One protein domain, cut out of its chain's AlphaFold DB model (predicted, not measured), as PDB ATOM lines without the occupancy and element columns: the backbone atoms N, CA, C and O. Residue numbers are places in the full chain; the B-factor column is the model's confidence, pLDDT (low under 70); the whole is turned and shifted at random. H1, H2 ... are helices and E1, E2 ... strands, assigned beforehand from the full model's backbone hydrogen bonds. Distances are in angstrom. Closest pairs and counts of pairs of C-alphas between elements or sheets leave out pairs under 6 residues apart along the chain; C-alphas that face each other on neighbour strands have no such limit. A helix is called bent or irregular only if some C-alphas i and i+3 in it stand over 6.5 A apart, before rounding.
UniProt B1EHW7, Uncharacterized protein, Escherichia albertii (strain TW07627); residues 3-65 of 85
ATOM      1  N   PHE A   3     -14.158  32.194  38.190       90.81
ATOM      2  CA  PHE A   3     -15.179  31.604  37.329       90.81
ATOM      3  C   PHE A   3     -16.574  31.888  37.879       90.81
ATOM      4  O   PHE A   3     -16.803  31.823  39.083       90.81
ATOM      5  N   TYR A   4     -17.526  32.139  36.993       93.88
ATOM      6  CA  TYR A   4     -18.946  32.075  37.306       93.88
ATOM      7  C   TYR A   4     -19.480  30.730  36.832       93.88
ATOM      8  O   TYR A   4     -19.401  30.403  35.645       93.88
ATOM      9  N   ALA A   5     -20.009  29.946  37.764       95.00
ATOM     10  CA  ALA A   5     -20.594  28.647  37.477       95.00
ATOM     11  C   ALA A   5     -22.093  28.679  37.773       95.00
ATOM     12  O   ALA A   5     -22.509  29.125  38.844       95.00
ATOM     13  N   THR A   6     -22.888  28.157  36.843       96.50
ATOM     14  CA  THR A   6     -24.318  27.889  37.014       96.50
ATOM     15  C   THR A   6     -24.578  26.430  36.677       96.50
ATOM     16  O   THR A   6     -24.171  25.966  35.612       96.50
ATOM     17  N   TRP A   7     -25.253  25.692  37.553       97.31
ATOM     18  CA  TRP A   7     -25.494  24.263  37.360       97.31
ATOM     19  C   TRP A   7     -26.869  23.825  37.846       97.31
ATOM     20  O   TRP A   7     -27.508  24.490  38.665       97.31
ATOM     21  N   GLY A   8     -27.330  22.687  37.333       97.19
ATOM     22  CA  GLY A   8     -28.621  22.138  37.717       97.19
ATOM     23  C   GLY A   8     -29.035  20.898  36.933       97.19
ATOM     24  O   GLY A   8     -28.222  20.216  36.300       97.19
ATOM     25  N   GLY A   9     -30.336  20.626  37.017       96.06
ATOM     26  CA  GLY A   9     -31.003  19.568  36.269       96.06
ATOM     27  C   GLY A   9     -31.084  19.855  34.772       96.06
ATOM     28  O   GLY A   9     -30.651  20.900  34.281       96.06
ATOM     29  N   GLU A  10     -31.663  18.909  34.043       96.50
ATOM     30  CA  GLU A  10     -31.774  18.955  32.587       96.50
ATOM     31  C   GLU A  10     -32.498  20.214  32.101       96.50
ATOM     32  O   GLU A  10     -33.525  20.618  32.651       96.50
ATOM     33  N   LYS A  11     -31.938  20.847  31.065       95.44
ATOM     34  CA  LYS A  11     -32.543  22.019  30.440       95.44
ATOM     35  C   LYS A  11     -33.799  21.585  29.673       95.44
ATOM     36  O   LYS A  11     -33.674  20.770  28.760       95.44
ATOM     37  N   PRO A  12     -34.984  22.142  29.975       95.50
ATOM     38  CA  PRO A  12     -36.204  21.778  29.274       95.50
ATOM     39  C   PRO A  12     -36.208  22.338  27.848       95.50
ATOM     40  O   PRO A  12     -35.704  23.434  27.593       95.50
ATOM     41  N   SER A  13     -36.845  21.605  26.935       93.88
ATOM     42  CA  SER A  13     -37.120  22.071  25.567       93.88
ATOM     43  C   SER A  13     -38.337  23.000  25.492       93.88
ATOM     44  O   SER A  13     -38.451  23.794  24.565       93.88
ATOM     45  N   ASP A  14     -39.252  22.905  26.462       94.62
ATOM     46  CA  ASP A  14     -40.460  23.726  26.523       94.62
ATOM     47  C   ASP A  14     -40.181  25.129  27.088       94.62
ATOM     48  O   ASP A  14     -39.577  25.295  28.152       94.62
ATOM     49  N   ALA A  15     -40.680  26.154  26.394       90.94
ATOM     50  CA  ALA A  15     -40.462  27.551  26.754       90.94
ATOM     51  C   ALA A  15     -41.158  27.946  28.068       90.94
ATOM     52  O   ALA A  15     -40.645  28.795  28.798       90.94
ATOM     53  N   LYS A  16     -42.299  27.327  28.408       91.12
ATOM     54  CA  LYS A  16     -43.009  27.625  29.664       91.12
ATOM     55  C   LYS A  16     -42.271  27.028  30.863       91.12
ATOM     56  O   LYS A  16     -42.171  27.672  31.908       91.12
ATOM     57  N   ALA A  17     -41.703  25.834  30.704       94.12
ATOM     58  CA  ALA A  17     -40.871  25.191  31.718       94.12
ATOM     59  C   ALA A  17     -39.505  25.875  31.907       94.12
ATOM     60  O   ALA A  17     -38.929  25.788  32.993       94.12
ATOM     61  N   TYR A  18     -39.001  26.584  30.890       95.38
ATOM     62  CA  TYR A  18     -37.690  27.234  30.930       95.38
ATOM     63  C   TYR A  18     -37.555  28.257  32.065       95.38
ATOM     64  O   TYR A  18     -36.589  28.196  32.823       95.38
ATOM     65  N   ALA A  19     -38.539  29.143  32.240       94.56
ATOM     66  CA  ALA A  19     -38.486  30.171  33.282       94.56
ATOM     67  C   ALA A  19     -38.415  29.558  34.692       94.56
ATOM     68  O   ALA A  19     -37.606  29.978  35.521       94.56
ATOM     69  N   LYS A  20     -39.212  28.513  34.949       95.25
ATOM     70  CA  LYS A  20     -39.178  27.778  36.220       95.25
ATOM     71  C   LYS A  20     -37.852  27.041  36.402       95.25
ATOM     72  O   LYS A  20     -37.291  27.067  37.490       95.25
ATOM     73  N   TRP A  21     -37.335  26.413  35.346       96.50
ATOM     74  CA  TRP A  21     -36.034  25.747  35.382       96.50
ATOM     75  C   TRP A  21     -34.903  26.719  35.733       96.50
ATOM     76  O   TRP A  21     -34.096  26.396  36.599       96.50
ATOM     77  N   GLN A  22     -34.884  27.928  35.161       95.25
ATOM     78  CA  GLN A  22     -33.870  28.940  35.481       95.25
ATOM     79  C   GLN A  22     -33.855  29.320  36.969       95.25
ATOM     80  O   GLN A  22     -32.781  29.519  37.527       95.25
ATOM     81  N   GLN A  23     -35.022  29.388  37.617       95.00
ATOM     82  CA  GLN A  23     -35.136  29.695  39.050       95.00
ATOM     83  C   GLN A  23     -34.622  28.568  39.957       95.00
ATOM     84  O   GLN A  23     -34.302  28.814  41.115       95.00
ATOM     85  N   LEU A  24     -34.554  27.337  39.445       95.19
ATOM     86  CA  LEU A  24     -34.065  26.167  40.177       95.19
ATOM     87  C   LEU A  24     -32.553  25.955  40.018       95.19
ATOM     88  O   LEU A  24     -31.998  25.048  40.640       95.19
ATOM     89  N   LEU A  25     -31.884  26.743  39.171       96.50
ATOM     90  CA  LEU A  25     -30.445  26.633  38.962       96.50
ATOM     91  C   LEU A  25     -29.670  27.186  40.155       96.50
ATOM     92  O   LEU A  25     -29.954  28.266  40.672       96.50
ATOM     93  N   PHE A  26     -28.611  26.479  40.524       96.12
ATOM     94  CA  PHE A  26     -27.620  26.974  41.467       96.12
ATOM     95  C   PHE A  26     -26.603  27.831  40.722       96.12
ATOM     96  O   PHE A  26     -26.234  27.513  39.591       96.12
ATOM     97  N   SER A  27     -26.143  28.918  41.339       94.62
ATOM     98  CA  SER A  27     -25.084  29.763  40.783       94.62
ATOM     99  C   SER A  27     -24.122  30.207  41.875       94.62
ATOM    100  O   SER A  27     -24.549  30.533  42.981       94.62
ATOM    101  N   THR A  28     -22.827  30.246  41.565       93.75
ATOM    102  CA  THR A  28     -21.818  30.837  42.451       93.75
ATOM    103  C   THR A  28     -20.685  31.468  41.656       93.75
ATOM    104  O   THR A  28     -20.364  31.036  40.546       93.75
ATOM    105  N   SER A  29     -20.051  32.471  42.259       91.94
ATOM    106  CA  SER A  29     -18.719  32.911  41.852       91.94
ATOM    107  C   SER A  29     -17.675  32.059  42.569       91.94
ATOM    108  O   SER A  29     -17.810  31.777  43.762       91.94
ATOM    109  N   MET A  30     -16.665  31.607  41.835       88.56
ATOM    110  CA  MET A  30     -15.536  30.832  42.333       88.56
ATOM    111  C   MET A  30     -14.268  31.634  42.077       88.56
ATOM    112  O   MET A  30     -13.804  31.737  40.943       88.56
ATOM    113  N   ASN A  31     -13.709  32.208  43.134       87.44
ATOM    114  CA  ASN A  31     -12.430  32.896  43.046       87.44
ATOM    115  C   ASN A  31     -11.302  31.872  43.136       87.44
ATOM    116  O   ASN A  31     -11.332  30.988  43.989       87.44
ATOM    117  N   SER A  32     -10.311  32.001  42.257       82.25
ATOM    118  CA  SER A  32      -9.133  31.145  42.259       82.25
ATOM    119  C   SER A  32      -7.859  31.960  42.046       82.25
ATOM    120  O   SER A  32      -7.835  32.958  41.317       82.25
ATOM    121  N   THR A  33      -6.781  31.497  42.669       84.25
ATOM    122  CA  THR A  33      -5.403  31.938  42.420       84.25
ATOM    123  C   THR A  33      -4.743  31.107  41.315       84.25
ATOM    124  O   THR A  33      -3.526  31.033  41.254       84.25
ATOM    125  N   LEU A  34      -5.541  30.445  40.466       85.62
ATOM    126  CA  LEU A  34      -5.063  29.652  39.332       85.62
ATOM    127  C   LEU A  34      -4.190  30.496  38.396       85.62
ATOM    128  O   LEU A  34      -4.646  31.534  37.901       85.62
ATOM    129  N   GLU A  35      -2.985  29.999  38.133       86.31
ATOM    130  CA  GLU A  35      -2.022  30.540  37.177       86.31
ATOM    131  C   GLU A  35      -1.961  29.627  35.953       86.31
ATOM    132  O   GLU A  35      -1.505  28.493  36.035       86.31
ATOM    133  N   LEU A  36      -2.429  30.118  34.807       86.19
ATOM    134  CA  LEU A  36      -2.439  29.344  33.570       86.19
ATOM    135  C   LEU A  36      -1.157  29.613  32.779       86.19
ATOM    136  O   LEU A  36      -0.997  30.684  32.195       86.19
ATOM    137  N   LEU A  37      -0.259  28.629  32.747       88.38
ATOM    138  CA  LEU A  37       0.968  28.687  31.950       88.38
ATOM    139  C   LEU A  37       0.697  28.319  30.485       88.38
ATOM    140  O   LEU A  37      -0.103  27.433  30.175       88.38
ATOM    141  N   LEU A  38       1.401  28.980  29.564       85.62
ATOM    142  CA  LEU A  38       1.253  28.740  28.129       85.62
ATOM    143  C   LEU A  38       1.603  27.291  27.770       85.62
ATOM    144  O   LEU A  38       2.701  26.810  28.039       85.62
ATOM    145  N   GLY A  39       0.660  26.607  27.121       89.19
ATOM    146  CA  GLY A  39       0.844  25.240  26.633       89.19
ATOM    147  C   GLY A  39       0.782  24.151  27.706       89.19
ATOM    148  O   GLY A  39       0.980  22.985  27.368       89.19
ATOM    149  N   GLN A  40       0.492  24.489  28.968       91.56
ATOM    150  CA  GLN A  40       0.335  23.499  30.032       91.56
ATOM    151  C   GLN A  40      -1.134  23.241  30.354       91.56
ATOM    152  O   GLN A  40      -1.928  24.162  30.535       91.56
ATOM    153  N   TRP A  41      -1.487  21.958  30.438       93.38
ATOM    154  CA  TRP A  41      -2.774  21.538  30.977       93.38
ATOM    155  C   TRP A  41      -2.768  21.701  32.488       93.38
ATOM    156  O   TRP A  41      -1.822  21.281  33.155       93.38
ATOM    157  N   GLN A  42      -3.842  22.275  33.018       89.44
ATOM    158  CA  GLN A  42      -4.041  22.363  34.451       89.44
ATOM    159  C   GLN A  42      -5.468  21.999  34.823       89.44
ATOM    160  O   GLN A  42      -6.432  22.497  34.239       89.44
ATOM    161  N   ASP A  43      -5.576  21.133  35.823       90.38
ATOM    162  CA  ASP A  43      -6.854  20.680  36.338       90.38
ATOM    163  C   ASP A  43      -7.472  21.730  37.263       90.38
ATOM    164  O   ASP A  43      -6.793  22.378  38.065       90.38
ATOM    165  N   ILE A  44      -8.797  21.862  37.182       88.69
ATOM    166  CA  ILE A  44      -9.591  22.671  38.103       88.69
ATOM    167  C   ILE A  44     -10.635  21.796  38.784       88.69
ATOM    168  O   ILE A  44     -11.314  20.991  38.148       88.69
ATOM    169  N   ASN A  45     -10.798  21.992  40.090       90.25
ATOM    170  CA  ASN A  45     -11.790  21.276  40.879       90.25
ATOM    171  C   ASN A  45     -12.977  22.189  41.175       90.25
ATOM    172  O   ASN A  45     -12.852  23.185  41.887       90.25
ATOM    173  N   LEU A  46     -14.145  21.826  40.647       90.31
ATOM    174  CA  LEU A  46     -15.398  22.536  40.885       90.31
ATOM    175  C   LEU A  46     -16.213  21.787  41.940       90.31
ATOM    176  O   LEU A  46     -16.599  20.637  41.741       90.31
ATOM    177  N   THR A  47     -16.515  22.445  43.059       91.44
ATOM    178  CA  THR A  47     -17.408  21.881  44.082       91.44
ATOM    179  C   THR A  47     -18.826  22.405  43.875       91.44
ATOM    180  O   THR A  47     -19.134  23.545  44.223       91.44
ATOM    181  N   LEU A  48     -19.697  21.562  43.317       93.38
ATOM    182  CA  LEU A  48     -21.081  21.900  42.973       93.38
ATOM    183  C   LEU A  48     -22.042  21.309  44.015       93.38
ATOM    184  O   LEU A  48     -22.406  20.137  43.955       93.38
ATOM    185  N   LYS A  49     -22.427  22.108  45.015       92.75
ATOM    186  CA  LYS A  49     -23.336  21.667  46.089       92.75
ATOM    187  C   LYS A  49     -24.800  21.696  45.632       92.75
ATOM    188  O   LYS A  49     -25.152  22.398  44.688       92.75
ATOM    189  N   GLY A  50     -25.657  20.954  46.337       91.75
ATOM    190  CA  GLY A  50     -27.116  21.011  46.165       91.75
ATOM    191  C   GLY A  50     -27.696  20.102  45.078       91.75
ATOM    192  O   GLY A  50     -28.913  20.051  44.931       91.75
ATOM    193  N   ILE A  51     -26.864  19.351  44.348       92.56
ATOM    194  CA  ILE A  51     -27.324  18.388  43.342       92.56
ATOM    195  C   ILE A  51     -26.484  17.109  43.388       92.56
ATOM    196  O   ILE A  51     -25.283  17.153  43.644       92.56
ATOM    197  N   SER A  52     -27.117  15.959  43.169       93.44
ATOM    198  CA  SER A  52     -26.409  14.681  43.071       93.44
ATOM    199  C   SER A  52     -25.752  14.526  41.693       93.44
ATOM    200  O   SER A  52     -26.271  15.067  40.711       93.44
ATOM    201  N   PRO A  53     -24.665  13.739  41.569       93.81
ATOM    202  CA  PRO A  53     -23.989  13.527  40.285       93.81
ATOM    203  C   PRO A  53     -24.922  13.039  39.169       93.81
ATOM    204  O   PRO A  53     -24.845  13.511  38.041       93.81
ATOM    205  N   ASN A  54     -25.870  12.153  39.489       96.31
ATOM    206  CA  ASN A  54     -26.814  11.612  38.506       96.31
ATOM    207  C   ASN A  54     -27.784  12.669  37.959       96.31
ATOM    208  O   ASN A  54     -28.230  12.546  36.817       96.31
ATOM    209  N   ASN A  55     -28.078  13.704  38.750       94.62
ATOM    210  CA  ASN A  55     -29.021  14.767  38.406       94.62
ATOM    211  C   ASN A  55     -28.326  16.013  37.842       94.62
ATOM    212  O   ASN A  55     -29.002  16.891  37.309       94.62
ATOM    213  N   LEU A  56     -26.995  16.091  37.918       96.81
ATOM    214  CA  LEU A  56     -26.213  17.145  37.286       96.81
ATOM    215  C   LEU A  56     -26.178  16.914  35.769       96.81
ATOM    216  O   LEU A  56     -25.364  16.147  35.258       96.81
ATOM    217  N   LYS A  57     -27.096  17.563  35.051       97.12
ATOM    218  CA  LYS A  57     -27.225  17.465  33.583       97.12
ATOM    219  C   LYS A  57     -26.923  18.776  32.866       97.12
ATOM    220  O   LYS A  57     -26.811  18.796  31.645       97.12
ATOM    221  N   TYR A  58     -26.788  19.866  33.615       97.31
ATOM    222  CA  TYR A  58     -26.469  21.179  33.083       97.31
ATOM    223  C   TYR A  58     -25.342  21.827  33.884       97.31
ATOM    224  O   TYR A  58     -25.429  21.944  35.107       97.31
ATOM    225  N   LEU A  59     -24.313  22.288  33.173       96.25
ATOM    226  CA  LEU A  59     -23.245  23.128  33.697       96.25
ATOM    227  C   LEU A  59     -22.943  24.224  32.675       96.25
ATOM    228  O   LEU A  59     -22.617  23.946  31.522       96.25
ATOM    229  N   LYS A  60     -23.033  25.473  33.116       96.25
ATOM    230  CA  LYS A  60     -22.554  26.650  32.401       96.25
ATOM    231  C   LYS A  60     -21.403  27.241  33.198       96.25
ATOM    232  O   LYS A  60     -21.578  27.608  34.356       96.25
ATOM    233  N   LEU A  61     -20.248  27.345  32.555       94.38
ATOM    234  CA  LEU A  61     -19.058  27.970  33.115       94.38
ATOM    235  C   LEU A  61     -18.729  29.225  32.309       94.38
ATOM    236  O   LEU A  61     -18.862  29.253  31.085       94.38
ATOM    237  N   SER A  62     -18.343  30.290  32.991       93.19
ATOM    238  CA  SER A  62     -17.907  31.540  32.375       93.19
ATOM    239  C   SER A  62     -16.724  32.091  33.156       93.19
ATOM    240  O   SER A  62     -16.623  31.887  34.363       93.19
ATOM    241  N   ILE A  63     -15.810  32.764  32.469       90.56
ATOM    242  CA  ILE A  63     -14.618  33.338  33.093       90.56
ATOM    243  C   ILE A  63     -14.988  34.693  33.698       90.56
ATOM    244  O   ILE A  63     -15.639  35.509  33.046       90.56
ATOM    245  N   ASN A  64     -14.566  34.930  34.938       88.69
ATOM    246  CA  ASN A  64     -14.548  36.267  35.512       88.69
ATOM    247  C   ASN A  64     -13.235  36.963  35.115       88.69
ATOM    248  O   ASN A  64     -12.151  36.515  35.503       88.69
ATOM    249  N   MET A  65     -13.357  38.061  34.366       86.75
ATOM    250  CA  MET A  65     -12.231  38.847  33.863       86.75
ATOM    251  C   MET A  65     -11.755  39.947  34.822       86.75
ATOM    252  O   MET A  65     -10.683  40.499  34.589       86.75
TER     253      MET A  65
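This is residues 3 to 65 of the 85 residues of an uncharacterized protein of Escherichia albertii (strain TW07627) (UniProt B1EHW7). A small sheet of three strands has helix H1 beyond one end and a long loop reaching out beyond the opposite end, the loop then folding back over one face of the sheet before E3. Residues 13 to 19, of which 15 to 19 belong to H1, stick out at one end, and residues 35 to 41 at the other. The printed part has 63 residues, with one named helix and three named strands in the order E1, H1, E2, E3; the sheet runs E2, E1, E3, antiparallel throughout. The class is mixed, helices and strands, with 28 residues, under half, in named elements. The whole is loose, with a radius of gyration of the C-alphas of 14.3 A, and elongated, spanning 44 by 25 by 19 A.

Find C-alpha 3 at (-15.179, 31.604, 37.329), where E1 begins; it covers residues 3 to 8, 16.4 A long. H1 is residues 15 to 23, 13.6 A, neither bent nor irregular, but only just: C-alphas 16 and 19 are 6.3 A apart. E2 is residues 26 to 31, 16.4 A. E3 is residues 58 to 64, 19.4 A, ending at C-alpha 64, (-14.548, 36.267, 35.512).

Start at E1, the inner strand. It is antiparallel to E3 at 167 degrees; look for N 4 and O 62, 2.8 A apart, within hydrogen-bond range. It is antiparallel to E2 at 159 degrees, with N 5 and O 28 within range at 3.0 A. The edge strands E2 and E3 are only just apart, closest 8.3 A. H1 is only just not on the sheet, with 4 pairs of C-alphas within 10 A, and is apart from E3. In H1, 3 of 5 O i to N i+4 pairs are within hydrogen-bond range.

The C-alphas of Lys 16 and Leu 38 are the two farthest apart, 44.3 A. The printed part has no cut. The link from E2 to E3, residues 32 to 57, is long. Mean pLDDT of the printed part is 92.6, and no printed residue is under 70.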